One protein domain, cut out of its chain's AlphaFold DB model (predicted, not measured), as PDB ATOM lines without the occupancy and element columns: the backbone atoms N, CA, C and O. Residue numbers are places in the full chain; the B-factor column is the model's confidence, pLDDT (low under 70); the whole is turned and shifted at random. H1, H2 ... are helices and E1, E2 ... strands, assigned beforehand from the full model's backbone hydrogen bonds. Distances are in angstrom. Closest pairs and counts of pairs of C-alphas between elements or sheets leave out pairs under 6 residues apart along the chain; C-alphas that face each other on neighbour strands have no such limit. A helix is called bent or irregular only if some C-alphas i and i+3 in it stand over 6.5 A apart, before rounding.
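What this domain is: This is residues 2 to 118 of the 124 residues of an uncharacterized protein of Planctomycetes bacterium ADurb.Bin069 (UniProt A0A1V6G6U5). A long, thin rod has a small, strongly twisted three-stranded sheet in one half and two long helices, H1 and H2, side by side in the other. H2 spans both halves: its residues 74 to 88 cover one face of the sheet, and farther on it pairs with H1, which runs the opposite way, while the turn between E1 and E2 makes the far end of the rod. The printed part has 117 residues with two named helices and three named strands, in the order H1 E1 E2 E3 H2; the sheet's order is E1 - E2 - E3, antiparallel throughout, and the class is mixed, helices and strands. The whole is extended, with a radius of gyration of the C-alphas of 23.4 A and spans of 84 by 27 by 17 A.

How they stand to each other: E1, residues 38 to 46, E2, residues 52 to 60, and E3, residues 68 to 73, form a meander, each strand the antiparallel neighbour of the one before. E1 and E2 are a hairpin at 155 degrees, with N 43 and O 55 at 2.8 A, within hydrogen-bond range. E2 and E3 are a hairpin at 144 degrees, with N 58 and O 70 at 2.8 A, within hydrogen-bond range. E1 bends by 54 degrees at residue 41. H2, residues 74 to 117, is on one face of this sheet, giving two layers, a helix over a sheet, at a height over the sheet of 12.2 A. It lies over E2 and only just over E1 and E3, on each of which 3 of its C-alphas fall; it runs along the strands, at 14 degrees to E2 on the local plane. The closest C-alphas of E1 and H2, those of Gly 38 and Val 84, are 6.2 A apart. H1, residues 2 to 30, touches H2 at a shallow tilt of 20 degrees, opposite ways; their closest C-alphas, those of Phe 15 and Met 104, are 5.8 A apart. H1 is not on the sheet and is apart from E2 and E3. In H1 every O i to N i+4 pair is within hydrogen-bond range; in H2, 38 of 40 are.

Where its parts are: E1 is 23.5 A long, E2 24.1 A and E3 16.6 A. H2 is 65.2 A long, from C-alpha 74 at (115.484, 255.818, 171.953) to C-alpha 117 at (91.266, 229.151, 226.303); it is irregular, with C-alphas 75 and 78 at 7.4 A. H1 is 42.1 A long and begins at C-alpha 2, (100.398, 218.814, 225.000).

The domain as a whole: The two C-alphas farthest apart, those of Glu 2 and Asp 49, are 84.4 A apart. The printed part has no cut and no long link. The mean pLDDT of the printed part is 74.5, and 48 residues are under 70, among them residues 30 to 42, 54 to 71 and 76 to 88.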
ATOM      1  N   GLU A   2      99.337 219.033 226.033       62.75
ATOM      2  CA  GLU A   2     100.398 218.814 225.000       62.75
ATOM      3  C   GLU A   2      99.988 219.242 223.574       62.75
ATOM      4  O   GLU A   2     100.734 219.956 222.907       62.75
ATOM      5  N   ASP A   3      98.769 218.910 223.139       82.00
ATOM      6  CA  ASP A   3      98.266 219.217 221.785       82.00
ATOM      7  C   ASP A   3      98.133 220.734 221.513       82.00
ATOM      8  O   ASP A   3      98.421 221.223 220.419       82.00
ATOM      9  N   VAL A   4      97.753 221.526 222.522       81.31
ATOM     10  CA  VAL A   4      97.652 222.994 222.395       81.31
ATOM     11  C   VAL A   4      99.038 223.631 222.374       81.31
ATOM     12  O   VAL A   4      99.302 224.491 221.530       81.31
ATOM     13  N   ARG A   5      99.959 223.158 223.223       82.62
ATOM     14  CA  ARG A   5     101.351 223.621 223.238       82.62
ATOM     15  C   ARG A   5     102.038 223.364 221.895       82.62
ATOM     16  O   ARG A   5     102.658 224.274 221.344       82.62
ATOM     17  N   GLU A   6     101.875 222.175 221.315       88.25
ATOM     18  CA  GLU A   6     102.406 221.861 219.984       88.25
ATOM     19  C   GLU A   6     101.795 222.730 218.877       88.25
ATOM     20  O   GLU A   6     102.515 223.209 217.990       88.25
ATOM     21  N   LYS A   7     100.482 222.998 218.935       88.50
ATOM     22  CA  LYS A   7      99.803 223.907 217.997       88.50
ATOM     23  C   LYS A   7     100.352 225.328 218.086       88.50
ATOM     24  O   LYS A   7     100.660 225.918 217.048       88.50
ATOM     25  N   VAL A   8     100.531 225.863 219.294       88.44
ATOM     26  CA  VAL A   8     101.111 227.199 219.507       88.44
ATOM     27  C   VAL A   8     102.550 227.253 218.995       88.44
ATOM     28  O   VAL A   8     102.902 228.186 218.274       88.44
ATOM     29  N   ILE A   9     103.371 226.234 219.269       90.50
ATOM     30  CA  ILE A   9     104.746 226.151 218.750       90.50
ATOM     31  C   ILE A   9     104.752 226.153 217.214       90.50
ATOM     32  O   ILE A   9     105.543 226.873 216.598       90.50
ATOM     33  N   ARG A  10     103.856 225.393 216.569       93.69
ATOM     34  CA  ARG A  10     103.736 225.366 215.103       93.69
ATOM     35  C   ARG A  10     103.340 226.732 214.539       93.69
ATOM     36  O   ARG A  10     103.939 227.174 213.560       93.69
ATOM     37  N   LEU A  11     102.386 227.414 215.170       93.12
ATOM     38  CA  LEU A  11     101.966 228.761 214.782       93.12
ATOM     39  C   LEU A  11     103.097 229.785 214.958       93.12
ATOM     40  O   LEU A  11     103.336 230.575 214.049       93.12
ATOM     41  N   ARG A  12     103.859 229.734 216.062       91.75
ATOM     42  CA  ARG A  12     105.039 230.595 216.281       91.75
ATOM     43  C   ARG A  12     106.104 230.383 215.193       91.75
ATOM     44  O   ARG A  12     106.643 231.354 214.668       91.75
ATOM     45  N   ARG A  13     106.355 229.133 214.775       94.50
ATOM     46  CA  ARG A  13     107.267 228.823 213.652       94.50
ATOM     47  C   ARG A  13     106.770 229.392 212.322       94.50
ATOM     48  O   ARG A  13     107.549 229.990 211.584       94.50
ATOM     49  N   GLN A  14     105.479 229.242 212.024       94.06
ATOM     50  CA  GLN A  14     104.877 229.828 210.822       94.06
ATOM     51  C   GLN A  14     104.963 231.357 210.836       94.06
ATOM     52  O   GLN A  14     105.343 231.956 209.834       94.06
ATOM     53  N   PHE A  15     104.679 231.985 211.979       93.75
ATOM     54  CA  PHE A  15     104.814 233.428 212.155       93.75
ATOM     55  C   PHE A  15     106.242 233.899 211.857       93.75
ATOM     56  O   PHE A  15     106.425 234.856 211.107       93.75
ATOM     57  N   HIS A  16     107.252 233.204 212.388       94.06
ATOM     58  CA  HIS A  16     108.656 233.542 212.155       94.06
ATOM     59  C   HIS A  16     109.038 233.440 210.671       94.06
ATOM     60  O   HIS A  16     109.604 234.377 210.114       94.06
ATOM     61  N   SER A  17     108.629 232.364 209.992       95.19
ATOM     62  CA  SER A  17     108.870 232.192 208.551       95.19
ATOM     63  C   SER A  17     108.213 233.295 207.699       95.19
ATOM     64  O   SER A  17     108.794 233.787 206.723       95.19
ATOM     65  N   LEU A  18     107.013 233.750 208.080       93.56
ATOM     66  CA  LEU A  18     106.367 234.893 207.427       93.56
ATOM     67  C   LEU A  18     107.089 236.216 207.720       93.56
ATOM     68  O   LEU A  18     107.205 237.049 206.819       93.56
ATOM     69  N   ALA A  19     107.618 236.402 208.931       89.50
ATOM     70  CA  ALA A  19     108.398 237.583 209.301       89.50
ATOM     71  C   ALA A  19     109.715 237.685 208.507       89.50
ATOM     72  O   ALA A  19     110.077 238.770 208.040       89.50
ATOM     73  N   GLU A  20     110.400 236.563 208.272       94.00
ATOM     74  CA  GLU A  20     111.574 236.498 207.389       94.00
ATOM     75  C   GLU A  20     111.208 236.879 205.947       94.00
ATOM     76  O   GLU A  20     111.872 237.707 205.319       94.00
ATOM     77  N   SER A  21     110.093 236.339 205.442       90.56
ATOM     78  CA  SER A  21     109.575 236.662 204.107       90.56
ATOM     79  C   SER A  21     109.240 238.152 203.969       90.56
ATOM     80  O   SER A  21     109.580 238.773 202.961       90.56
ATOM     81  N   ARG A  22     108.622 238.749 204.994       89.88
ATOM     82  CA  ARG A  22     108.316 240.185 205.065       89.88
ATOM     83  C   ARG A  22     109.593 241.021 205.016       89.88
ATOM     84  O   ARG A  22     109.699 241.917 204.181       89.88
ATOM     85  N   THR A  23     110.588 240.667 205.827       87.50
ATOM     86  CA  THR A  23     111.900 241.338 205.866       87.50
ATOM     87  C   THR A  23     112.606 241.288 204.507       87.50
ATOM     88  O   THR A  23     113.185 242.280 204.058       87.50
ATOM     89  N   ALA A  24     112.526 240.158 203.798       88.12
ATOM     90  CA  ALA A  24     113.105 240.015 202.463       88.12
ATOM     91  C   ALA A  24     112.426 240.915 201.412       88.12
ATOM     92  O   ALA A  24     113.097 241.431 200.512       88.12
ATOM     93  N   VAL A  25     111.108 241.118 201.512       81.75
ATOM     94  CA  VAL A  25     110.365 242.043 200.641       81.75
ATOM     95  C   VAL A  25     110.724 243.497 200.967       81.75
ATOM     96  O   VAL A  25     111.081 244.247 200.060       81.75
ATOM     97  N   GLU A  26     110.754 243.884 202.246       76.75
ATOM     98  CA  GLU A  26     111.141 245.243 202.665       76.75
ATOM     99  C   GLU A  26     112.558 245.613 202.209       76.75
ATOM    100  O   GLU A  26     112.777 246.693 201.655       76.75
ATOM    101  N   ARG A  27     113.525 244.698 202.363       79.38
ATOM    102  CA  ARG A  27     114.909 244.913 201.913       79.38
ATOM    103  C   ARG A  27     114.987 245.153 200.404       79.38
ATOM    104  O   ARG A  27     115.708 246.044 199.960       79.38
ATOM    105  N   ARG A  28     114.221 244.396 199.615       77.88
ATOM    106  CA  ARG A  28     114.150 244.550 198.154       77.88
ATOM    107  C   ARG A  28     113.583 245.909 197.756       77.88
ATOM    108  O   ARG A  28     114.145 246.562 196.879       77.88
ATOM    109  N   MET A  29     112.526 246.357 198.430       70.19
ATOM    110  CA  MET A  29     111.918 247.666 198.191       70.19
ATOM    111  C   MET A  29     112.871 248.813 198.557       70.19
ATOM    112  O   MET A  29     113.018 249.755 197.778       70.19
ATOM    113  N   LEU A  30     113.583 248.715 199.688       64.88
ATOM    114  CA  LEU A  30     114.581 249.706 200.118       64.88
ATOM    115  C   LEU A  30     115.753 249.833 199.135       64.88
ATOM    116  O   LEU A  30     116.199 250.945 198.852       64.88
ATOM    117  N   CYS A  31     116.229 248.715 198.579       64.06
ATOM    118  CA  CYS A  31     117.315 248.698 197.593       64.06
ATOM    119  C   CYS A  31     116.926 249.280 196.228       64.06
ATOM    120  O   CYS A  31     117.792 249.486 195.382       64.06
ATOM    121  N   SER A  32     115.646 249.550 196.003       59.62
ATOM    122  CA  SER A  32     115.126 249.857 194.676       59.62
ATOM    123  C   SER A  32     114.540 251.267 194.566       59.62
ATOM    124  O   SER A  32     113.772 251.553 193.659       59.62
ATOM    125  N   ARG A  33     114.952 252.149 195.484       51.34
ATOM    126  CA  ARG A  33     114.458 253.496 195.837       51.34
ATOM    127  C   ARG A  33     114.239 254.523 194.701       51.34
ATOM    128  O   ARG A  33     113.820 255.640 194.985       51.34
ATOM    129  N   GLU A  34     114.467 254.167 193.441       51.94
ATOM    130  CA  GLU A  34     114.165 254.970 192.251       51.94
ATOM    131  C   GLU A  34     113.000 254.342 191.466       51.94
ATOM    132  O   GLU A  34     113.210 253.543 190.548       51.94
ATOM    133  N   TYR A  35     111.758 254.704 191.798       54.03
ATOM    134  CA  TYR A  35     110.592 254.234 191.050       54.03
ATOM    135  C   TYR A  35     109.734 255.384 190.526       54.03
ATOM    136  O   TYR A  35     109.312 256.258 191.280       54.03
ATOM    137  N   PHE A  36     109.449 255.345 189.222       49.50
ATOM    138  CA  PHE A  36     108.518 256.245 188.544       49.50
ATOM    139  C   PHE A  36     107.232 255.498 188.193       49.50
ATOM    140  O   PHE A  36     107.259 254.401 187.633       49.50
ATOM    141  N   GLU A  37     106.096 256.113 188.496       48.62
ATOM    142  CA  GLU A  37     104.776 255.513 188.354       48.62
ATOM    143  C   GLU A  37     104.273 255.539 186.897       48.62
ATOM    144  O   GLU A  37     103.395 256.334 186.632       48.62
ATOM    145  N   GLY A  38     104.760 254.763 185.906       51.25
ATOM    146  CA  GLY A  38     104.307 255.053 184.523       51.25
ATOM    147  C   GLY A  38     104.049 254.000 183.457       51.25
ATOM    148  O   GLY A  38     104.515 252.869 183.525       51.25
ATOM    149  N   SER A  39     103.244 254.409 182.464       56.12
ATOM    150  CA  SER A  39     102.945 253.681 181.222       56.12
ATOM    151  C   SER A  39     103.848 254.190 180.101       56.12
ATOM    152  O   SER A  39     104.141 255.382 180.079       56.12
ATOM    153  N   ILE A  40     104.317 253.308 179.208       60.34
ATOM    154  CA  ILE A  40     105.203 253.675 178.092       60.34
ATOM    155  C   ILE A  40     104.412 253.641 176.781       60.34
ATOM    156  O   ILE A  40     103.906 252.586 176.408       60.34
ATOM    157  N   ALA A  41     104.362 254.761 176.064       61.69
ATOM    158  CA  ALA A  41     103.845 254.848 174.699       61.69
ATOM    159  C   ALA A  41     104.923 255.400 173.760       61.69
ATOM    160  O   ALA A  41     105.823 256.117 174.192       61.69
ATOM    161  N   THR A  42     104.851 255.077 172.474       65.12
ATOM    162  CA  THR A  42     105.729 255.680 171.463       65.12
ATOM    163  C   THR A  42     104.998 256.850 170.824       65.12
ATOM    164  O   THR A  42     103.844 256.711 170.431       65.12
ATOM    165  N   ILE A  43     105.668 257.991 170.716       72.50
ATOM    166  CA  ILE A  43     105.155 259.199 170.076       72.50
ATOM    167  C   ILE A  43     106.194 259.746 169.105       72.50
ATOM    168  O   ILE A  43     107.397 259.723 169.366       72.50
ATOM    169  N   GLU A  44     105.727 260.245 167.972       74.69
ATOM    170  CA  GLU A  44     106.575 260.884 166.976       74.69
ATOM    171  C   GLU A  44     106.584 262.396 167.185       74.69
ATOM    172  O   GLU A  44     105.541 263.049 167.137       74.69
ATOM    173  N   HIS A  45     107.764 262.962 167.441       75.00
ATOM    174  CA  HIS A  45     107.941 264.407 167.524       75.00
ATOM    175  C   HIS A  45     108.438 264.941 166.185       75.00
ATOM    176  O   HIS A  45     109.546 264.614 165.752       75.00
ATOM    177  N   ARG A  46     107.638 265.802 165.552       77.75
ATOM    178  CA  ARG A  46     108.015 266.477 164.309       77.75
ATOM    179  C   ARG A  46     108.948 267.646 164.619       77.75
ATOM    180  O   ARG A  46     108.593 268.570 165.348       77.75
ATOM    181  N   ASN A  47     110.153 267.590 164.083       77.38
ATOM    182  CA  ASN A  47     111.166 268.619 164.225       77.38
ATOM    183  C   ASN A  47     110.886 269.790 163.270       77.38
ATOM    184  O   ASN A  47     110.182 269.653 162.267       77.38
ATOM    185  N   LYS A  48     111.458 270.963 163.575       81.88
ATOM    186  CA  LYS A  48     111.288 272.189 162.767       81.88
ATOM    187  C   LYS A  48     111.866 272.071 161.352       81.88
ATOM    188  O   LYS A  48     111.448 272.806 160.470       81.88
ATOM    189  N   ASP A  49     112.803 271.151 161.153       87.56
ATOM    190  CA  ASP A  49     113.423 270.824 159.865       87.56
ATOM    191  C   ASP A  49     112.600 269.818 159.032       87.56
ATOM    192  O   ASP A  49     113.043 269.376 157.977       87.56
ATOM    193  N   GLY A  50     111.403 269.437 159.497       78.12
ATOM    194  CA  GLY A  50     110.523 268.487 158.818       78.12
ATOM    195  C   GLY A  50     110.817 267.014 159.118       78.12
ATOM    196  O   GLY A  50     110.031 266.154 158.715       78.12
ATOM    197  N   THR A  51     111.885 266.701 159.860       83.06
ATOM    198  CA  THR A  51     112.199 265.325 160.276       83.06
ATOM    199  C   THR A  51     111.307 264.864 161.438       83.06
ATOM    200  O   THR A  51     110.748 265.680 162.169       83.06
ATOM    201  N   SER A  52     111.150 263.550 161.633       74.50
ATOM    202  CA  SER A  52     110.429 262.979 162.784       74.50
ATOM    203  C   SER A  52     111.411 262.262 163.706       74.50
ATOM    204  O   SER A  52     112.211 261.441 163.256       74.50
ATOM    205  N   THR A  53     111.386 262.581 164.999       74.81
ATOM    206  CA  THR A  53     112.171 261.878 166.019       74.81
ATOM    207  C   THR A  53     111.243 261.074 166.926       74.81
ATOM    208  O   THR A  53     110.379 261.665 167.579       74.81
ATOM    209  N   PRO A  54     111.423 259.746 167.032       64.88
ATOM    210  CA  PRO A  54     110.626 258.932 167.935       64.88
ATOM    211  C   PRO A  54     111.049 259.176 169.389       64.88
ATOM    212  O   PRO A  54     112.215 258.989 169.762       64.88
ATOM    213  N   TYR A  55     110.082 259.552 170.219       67.38
ATOM    214  CA  TYR A  55     110.204 259.644 171.669       67.38
ATOM    215  C   TYR A  55     109.338 258.578 172.337       67.38
ATOM    216  O   TYR A  55     108.263 258.217 171.865       67.38
ATOM    217  N   TYR A  56     109.808 258.085 173.473       64.06
ATOM    218  CA  TYR A  56     109.021 257.255 174.365       64.06
ATOM    219  C   TYR A  56     108.408 258.155 175.426       64.06
ATOM    220  O   TYR A  56     109.116 258.812 176.188       64.06
ATOM    221  N   TYR A  57     107.088 258.202 175.434       63.84
ATOM    222  CA  TYR A  57     106.270 258.860 176.430       63.84
ATOM    223  C   TYR A  57     106.150 257.956 177.651       63.84
ATOM    224  O   TYR A  57     105.727 256.812 177.513       63.84
ATOM    225  N   ILE A  58     106.509 258.457 178.830       63.62
ATOM    226  CA  ILE A  58     106.323 257.756 180.102       63.62
ATOM    227  C   ILE A  58     105.410 258.597 180.983       63.62
ATOM    228  O   ILE A  58     105.802 259.683 181.410       63.62
ATOM    229  N   SER A  59     104.194 258.125 181.250       60.81
ATOM    230  CA  SER A  59     103.237 258.859 182.086       60.81
ATOM    231  C   SER A  59     103.464 258.561 183.562       60.81
ATOM    232  O   SER A  59     103.035 257.511 184.011       60.81
ATOM    233  N   CYS A  60     104.058 259.450 184.348       58.09
ATOM    234  CA  CYS A  60     104.114 259.268 185.796       58.09
ATOM    235  C   CYS A  60     102.745 259.617 186.411       58.09
ATOM    236  O   CYS A  60     102.348 260.785 186.401       58.09
ATOM    237  N   ALA A  61     102.005 258.631 186.918       53.50
ATOM    238  CA  ALA A  61     100.843 258.848 187.762       53.50
ATOM    239  C   ALA A  61     101.318 259.582 189.022       53.50
ATOM    240  O   ALA A  61     102.160 259.108 189.774       53.50
ATOM    241  N   GLY A  62     100.864 260.818 189.196       49.75
ATOM    242  CA  GLY A  62     101.000 261.515 190.464       49.75
ATOM    243  C   GLY A  62      99.827 261.138 191.361       49.75
ATOM    244  O   GLY A  62      98.687 261.120 190.898       49.75
ATOM    245  N   GLN A  63     100.073 260.944 192.660       42.78
ATOM    246  CA  GLN A  63      99.044 260.681 193.682       42.78
ATOM    247  C   GLN A  63      97.920 261.741 193.768       42.78
ATOM    248  O   GLN A  63      96.954 261.549 194.503       42.78
ATOM    249  N   LYS A  64      97.993 262.862 193.033       42.12
ATOM    250  CA  LYS A  64      96.960 263.910 192.996       42.12
ATOM    251  C   LYS A  64      96.873 264.565 191.609       42.12
ATOM    252  O   LYS A  64      97.567 265.541 191.353       42.12
ATOM    253  N   ARG A  65      96.013 264.040 190.724       45.97
ATOM    254  CA  ARG A  65      95.459 264.665 189.486       45.97
ATOM    255  C   ARG A  65      96.415 265.295 188.443       45.97
ATOM    256  O   ARG A  65      95.930 265.732 187.404       45.97
ATOM    257  N   ARG A  66      97.735 265.326 188.642       46.88
ATOM    258  CA  ARG A  66      98.727 265.764 187.646       46.88
ATOM    259  C   ARG A  66      99.563 264.574 187.189       46.88
ATOM    260  O   ARG A  66     100.367 264.048 187.952       46.88
ATOM    261  N   THR A  67      99.362 264.170 185.941       53.03
ATOM    262  CA  THR A  67     100.205 263.191 185.250       53.03
ATOM    263  C   THR A  67     101.443 263.919 184.728       53.03
ATOM    264  O   THR A  67     101.332 264.753 183.829       53.03
ATOM    265  N   THR A  68     102.618 263.647 185.292       54.41
ATOM    266  CA  THR A  68     103.880 264.225 184.800       54.41
ATOM    267  C   THR A  68     104.424 263.314 183.706       54.41
ATOM    268  O   THR A  68     104.683 262.143 183.961       54.41
ATOM    269  N   ALA A  69     104.580 263.815 182.482       59.00
ATOM    270  CA  ALA A  69     105.079 263.025 181.360       59.00
ATOM    271  C   ALA A  69     106.592 263.204 181.168       59.00
ATOM    272  O   ALA A  69     107.078 264.332 181.089       59.00
ATOM    273  N   LEU A  70     107.325 262.097 181.046       62.72
ATOM    274  CA  LEU A  70     108.729 262.080 180.633       62.72
ATOM    275  C   LEU A  70     108.823 261.700 179.153       62.72
ATOM    276  O   LEU A  70     108.272 260.685 178.732       62.72
ATOM    277  N   TYR A  71     109.555 262.499 178.380       67.75
ATOM    278  CA  TYR A  71     109.855 262.233 176.974       67.75
ATOM    279  C   TYR A  71     111.279 261.692 176.877       67.75
ATOM    280  O   TYR A  71     112.245 262.398 177.163       67.75
ATOM    281  N   VAL A  72     111.420 260.428 176.487       70.44
ATOM    282  CA  VAL A  72     112.699 259.712 176.507       70.44
ATOM    283  C   VAL A  72     113.140 259.385 175.085       70.44
ATOM    284  O   VAL A  72     112.376 258.834 174.296       70.44
ATOM    285  N   ARG A  73     114.387 259.712 174.733       71.56
ATOM    286  CA  ARG A  73     114.956 259.339 173.429       71.56
ATOM    287  C   ARG A  73     115.213 257.834 173.373       71.56
ATOM    288  O   ARG A  73     115.494 257.203 174.387       71.56
ATOM    289  N   ARG A  74     115.228 257.257 172.166       71.62
ATOM    290  CA  ARG A  74     115.484 255.818 171.953       71.62
ATOM    291  C   ARG A  74     116.739 255.286 172.661       71.62
ATOM    292  O   ARG A  74     116.693 254.179 173.186       71.62
ATOM    293  N   LYS A  75     117.822 256.069 172.718       75.00
ATOM    294  CA  LYS A  75     119.079 255.692 173.394       75.00
ATOM    295  C   LYS A  75     118.925 255.474 174.909       75.00
ATOM    296  O   LYS A  75     119.626 254.652 175.482       75.00
ATOM    297  N   ASP A  76     117.969 256.159 175.533       69.38
ATOM    298  CA  ASP A  76     117.736 256.138 176.980       69.38
ATOM    299  C   ASP A  76     116.573 255.195 177.362       69.38
ATOM    300  O   ASP A  76     116.251 255.015 178.539       69.38
ATOM    301  N   LEU A  77     115.956 254.537 176.371       66.50
ATOM    302  CA  LEU A  77     114.783 253.678 176.540       66.50
ATOM    303  C   LEU A  77     115.026 252.491 177.474       66.50
ATOM    304  O   LEU A  77     114.150 252.143 178.259       66.50
ATOM    305  N   ALA A  78     116.190 251.845 177.391       66.44
ATOM    306  CA  ALA A  78     116.505 250.701 178.247       66.44
ATOM    307  C   ALA A  78     116.522 251.107 179.729       66.44
ATOM    308  O   ALA A  78     115.969 250.406 180.577       66.44
ATOM    309  N   ARG A  79     117.083 252.286 180.026       68.19
ATOM    310  CA  ARG A  79     117.113 252.864 181.373       68.19
ATOM    311  C   ARG A  79     115.705 253.224 181.851       68.19
ATOM    312  O   ARG A  79     115.330 252.861 182.959       68.19
ATOM    313  N   ALA A  80     114.902 253.842 180.990       65.00
ATOM    314  CA  ALA A  80     113.491 254.127 181.248       65.00
ATOM    315  C   ALA A  80     112.647 252.865 181.520       65.00
ATOM    316  O   ALA A  80     111.893 252.814 182.488       65.00
ATOM    317  N   ARG A  81     112.797 251.819 180.698       65.00
ATOM    318  CA  ARG A  81     112.114 250.528 180.884       65.00
ATOM    319  C   ARG A  81     112.519 249.858 182.187       65.00
ATOM    320  O   ARG A  81     111.656 249.315 182.867       65.00
ATOM    321  N   LYS A  82     113.803 249.926 182.552       67.12
ATOM    322  CA  LYS A  82     114.293 249.432 183.841       67.12
ATOM    323  C   LYS A  82     113.575 250.132 184.996       67.12
ATOM    324  O   LYS A  82     113.065 249.444 185.865       67.12
ATOM    325  N   LEU A  83     113.442 251.460 184.955       62.97
ATOM    326  CA  LEU A  83     112.726 252.244 185.976       62.97
ATOM    327  C   LEU A  83     111.228 251.885 186.082       62.97
ATOM    328  O   LEU A  83     110.695 251.797 187.187       62.97
ATOM    329  N   VAL A  84     110.551 251.615 184.961       63.50
ATOM    330  CA  VAL A  84     109.128 251.207 184.947       63.50
ATOM    331  C   VAL A  84     108.927 249.741 185.361       63.50
ATOM    332  O   VAL A  84     107.995 249.424 186.100       63.50
ATOM    333  N   GLY A  85     109.790 248.820 184.921       64.69
ATOM    334  CA  GLY A  85     109.741 247.413 185.346       64.69
ATOM    335  C   GLY A  85     110.012 247.257 186.844       64.69
ATOM    336  O   GLY A  85     109.344 246.489 187.542       64.69
ATOM    337  N   ASN A  86     110.924 248.081 187.351       66.75
ATOM    338  CA  ASN A  86     111.164 248.291 188.766       66.75
ATOM    339  C   ASN A  86     109.849 248.689 189.479       66.75
ATOM    340  O   ASN A  86     109.475 248.057 190.467       66.75
ATOM    341  N   TRP A  87     109.081 249.642 188.943       67.44
ATOM    342  CA  TRP A  87     107.814 250.073 189.545       67.44
ATOM    343  C   TRP A  87     106.733 248.978 189.617       67.44
ATOM    344  O   TRP A  87     106.078 248.814 190.645       67.44
ATOM    345  N   GLN A  88     106.542 248.191 188.554       69.44
ATOM    346  CA  GLN A  88     105.596 247.063 188.581       69.44
ATOM    347  C   GLN A  88     105.971 246.029 189.653       69.44
ATOM    348  O   GLN A  88     105.098 245.466 190.314       69.44
ATOM    349  N   THR A  89     107.272 245.813 189.851       73.69
ATOM    350  CA  THR A  89     107.792 244.957 190.923       73.69
ATOM    351  C   THR A  89     107.483 245.556 192.297       73.69
ATOM    352  O   THR A  89     106.936 244.856 193.140       73.69
ATOM    353  N   PHE A  90     107.685 246.865 192.485       69.62
ATOM    354  CA  PHE A  90     107.321 247.563 193.723       69.62
ATOM    355  C   PHE A  90     105.831 247.446 194.062       69.62
ATOM    356  O   PHE A  90     105.489 247.139 195.198       69.62
ATOM    357  N   LYS A  91     104.926 247.634 193.089       74.06
ATOM    358  CA  LYS A  91     103.477 247.448 193.310       74.06
ATOM    359  C   LYS A  91     103.150 246.043 193.816       74.06
ATOM    360  O   LYS A  91     102.321 245.886 194.711       74.06
ATOM    361  N   ARG A  92     103.785 245.025 193.230       81.56
ATOM    362  CA  ARG A  92     103.626 243.634 193.670       81.56
ATOM    363  C   ARG A  92     104.174 243.438 195.079       81.56
ATOM    364  O   ARG A  92     103.516 242.776 195.870       81.56
ATOM    365  N   ASP A  93     105.316 244.039 195.394       81.31
ATOM    366  CA  ASP A  93     105.927 243.967 196.721       81.31
ATOM    367  C   ASP A  93     105.071 244.667 197.793       81.31
ATOM    368  O   ASP A  93     104.878 244.099 198.863       81.31
ATOM    369  N   VAL A  94     104.460 245.824 197.497       76.00
ATOM    370  CA  VAL A  94     103.478 246.484 198.387       76.00
ATOM    371  C   VAL A  94     102.305 245.553 198.683       76.00
ATOM    372  O   VAL A  94     102.016 245.281 199.848       76.00
ATOM    373  N   LYS A  95     101.670 244.997 197.643       83.94
ATOM    374  CA  LYS A  95     100.566 244.040 197.817       83.94
ATOM    375  C   LYS A  95     101.016 242.817 198.618       83.94
ATOM    376  O   LYS A  95     100.300 242.333 199.490       83.94
ATOM    377  N   ARG A  96     102.227 242.323 198.353       87.06
ATOM    378  CA  ARG A  96     102.787 241.177 199.066       87.06
ATOM    379  C   ARG A  96     103.023 241.482 200.545       87.06
ATOM    380  O   ARG A  96     102.783 240.609 201.372       87.06
ATOM    381  N   LEU A  97     103.460 242.693 200.894       84.00
ATOM    382  CA  LEU A  97     103.573 243.124 202.290       84.00
ATOM    383  C   LEU A  97     102.210 243.173 202.982       84.00
ATOM    384  O   LEU A  97     102.107 242.730 204.123       84.00
ATOM    385  N   GLU A  98     101.167 243.660 202.308       83.69
ATOM    386  CA  GLU A  98      99.801 243.660 202.849       83.69
ATOM    387  C   GLU A  98      99.312 242.233 203.142       83.69
ATOM    388  O   GLU A  98      98.843 241.962 204.248       83.69
ATOM    389  N   GLU A  99      99.494 241.302 202.199       91.81
ATOM    390  CA  GLU A  99      99.153 239.882 202.373       91.81
ATOM    391  C   GLU A  99      99.917 239.243 203.545       91.81
ATOM    392  O   GLU A  99      99.331 238.532 204.365       91.81
ATOM    393  N   LEU A 100     101.225 239.504 203.649       89.38
ATOM    394  CA  LEU A 100     102.064 238.983 204.731       89.38
ATOM    395  C   LEU A 100     101.637 239.544 206.091       89.38
ATOM    396  O   LEU A 100     101.504 238.779 207.044       89.38
ATOM    397  N   ASN A 101     101.356 240.847 206.178       86.06
ATOM    398  CA  ASN A 101     100.872 241.477 207.406       86.06
ATOM    399  C   ASN A 101      99.516 240.893 207.839       86.06
ATOM    400  O   ASN A 101      99.325 240.606 209.022       86.06
ATOM    401  N   GLN A 102      98.592 240.661 206.901       91.06
ATOM    402  CA  GLN A 102      97.299 240.030 207.193       91.06
ATOM    403  C   GLN A 102      97.460 238.590 207.696       91.06
ATOM    404  O   GLN A 102      96.842 238.217 208.695       91.06
ATOM    405  N   ALA A 103      98.310 237.790 207.045       93.38
ATOM    406  CA  ALA A 103      98.579 236.414 207.453       93.38
ATOM    407  C   ALA A 103      99.226 236.349 208.848       93.38
ATOM    408  O   ALA A 103      98.773 235.593 209.708       93.38
ATOM    409  N   MET A 104     100.230 237.192 209.104       94.44
ATOM    410  CA  MET A 104     100.880 237.303 210.413       94.44
ATOM    411  C   MET A 104      99.894 237.733 211.504       94.44
ATOM    412  O   MET A 104      99.871 237.126 212.573       94.44
ATOM    413  N   ALA A 105      99.031 238.719 211.235       90.25
ATOM    414  CA  ALA A 105      97.989 239.144 212.170       90.25
ATOM    415  C   ALA A 105      96.948 238.040 212.438       90.25
ATOM    416  O   ALA A 105      96.448 237.909 213.556       90.25
ATOM    417  N   GLY A 106      96.617 237.222 211.433       94.81
ATOM    418  CA  GLY A 106      95.775 236.034 211.596       94.81
ATOM    419  C   GLY A 106      96.399 235.002 212.538       94.81
ATOM    420  O   GLY A 106      95.742 234.551 213.473       94.81
ATOM    421  N   ILE A 107      97.681 234.685 212.339       93.19
ATOM    422  CA  ILE A 107      98.415 233.747 213.198       93.19
ATOM    423  C   ILE A 107      98.554 234.294 214.623       93.19
ATOM    424  O   ILE A 107      98.307 233.558 215.573       93.19
ATOM    425  N   ALA A 108      98.893 235.576 214.784       90.88
ATOM    426  CA  ALA A 108      99.015 236.205 216.099       90.88
ATOM    427  C   ALA A 108      97.698 236.141 216.885       90.88
ATOM    428  O   ALA A 108      97.699 235.721 218.039       90.88
ATOM    429  N   ARG A 109      96.564 236.466 216.244       93.31
ATOM    430  CA  ARG A 109      95.234 236.311 216.858       93.31
ATOM    431  C   ARG A 109      94.972 234.871 217.280       93.31
ATOM    432  O   ARG A 109      94.527 234.644 218.397       93.31
ATOM    433  N   ARG A 110      95.313 233.901 216.429       90.81
ATOM    434  CA  ARG A 110      95.100 232.484 216.733       90.81
ATOM    435  C   ARG A 110      95.957 231.985 217.897       90.81
ATOM    436  O   ARG A 110      95.496 231.145 218.659       90.81
ATOM    437  N   ILE A 111      97.184 232.488 218.035       89.44
ATOM    438  CA  ILE A 111      98.045 232.193 219.188       89.44
ATOM    439  C   ILE A 111      97.400 232.729 220.468       89.44
ATOM    440  O   ILE A 111      97.258 231.966 221.417       89.44
ATOM    441  N   VAL A 112      96.949 233.989 220.466       88.56
ATOM    442  CA  VAL A 112      96.278 234.600 221.626       88.56
ATOM    443  C   VAL A 112      95.010 233.831 221.995       88.56
ATOM    444  O   VAL A 112      94.841 233.494 223.156       88.56
ATOM    445  N   GLU A 113      94.159 233.482 221.024       88.12
ATOM    446  CA  GLU A 113      92.957 232.661 221.252       88.12
ATOM    447  C   GLU A 113      93.272 231.310 221.908       88.12
ATOM    448  O   GLU A 113      92.535 230.849 222.771       88.12
ATOM    449  N   LEU A 114      94.358 230.650 221.499       86.12
ATOM    450  CA  LEU A 114      94.753 229.364 222.077       86.12
ATOM    451  C   LEU A 114      95.337 229.515 223.488       86.12
ATOM    452  O   LEU A 114      95.162 228.617 224.303       86.12
ATOM    453  N   GLN A 115      95.998 230.639 223.770       78.50
ATOM    454  CA  GLN A 115      96.547 230.965 225.089       78.50
ATOM    455  C   GLN A 115      95.499 231.514 226.071       78.50
ATOM    456  O   GLN A 115      95.750 231.519 227.266       78.50
ATOM    457  N   THR A 116      94.344 232.004 225.604       72.56
ATOM    458  CA  THR A 116      93.253 232.472 226.480       72.56
ATOM    459  C   THR A 116      92.243 231.381 226.835       72.56
ATOM    460  O   THR A 116      91.501 231.539 227.800       72.56
ATOM    461  N   VAL A 117      92.181 230.288 226.063       63.91
ATOM    462  CA  VAL A 117      91.266 229.151 226.303       63.91
ATOM    463  C   VAL A 117      91.839 228.136 227.296       63.91
ATOM    464  O   VAL A 117      91.086 227.505 228.033       63.91
ATOM    465  N   GLU A 118      93.158 227.983 227.344       53.53
ATOM    466  CA  GLU A 118      93.854 227.227 228.383       53.53
ATOM    467  C   GLU A 118      94.774 228.223 229.091       53.53
ATOM    468  O   GLU A 118      95.510 228.919 228.404       53.53
TER     469      GLU A 118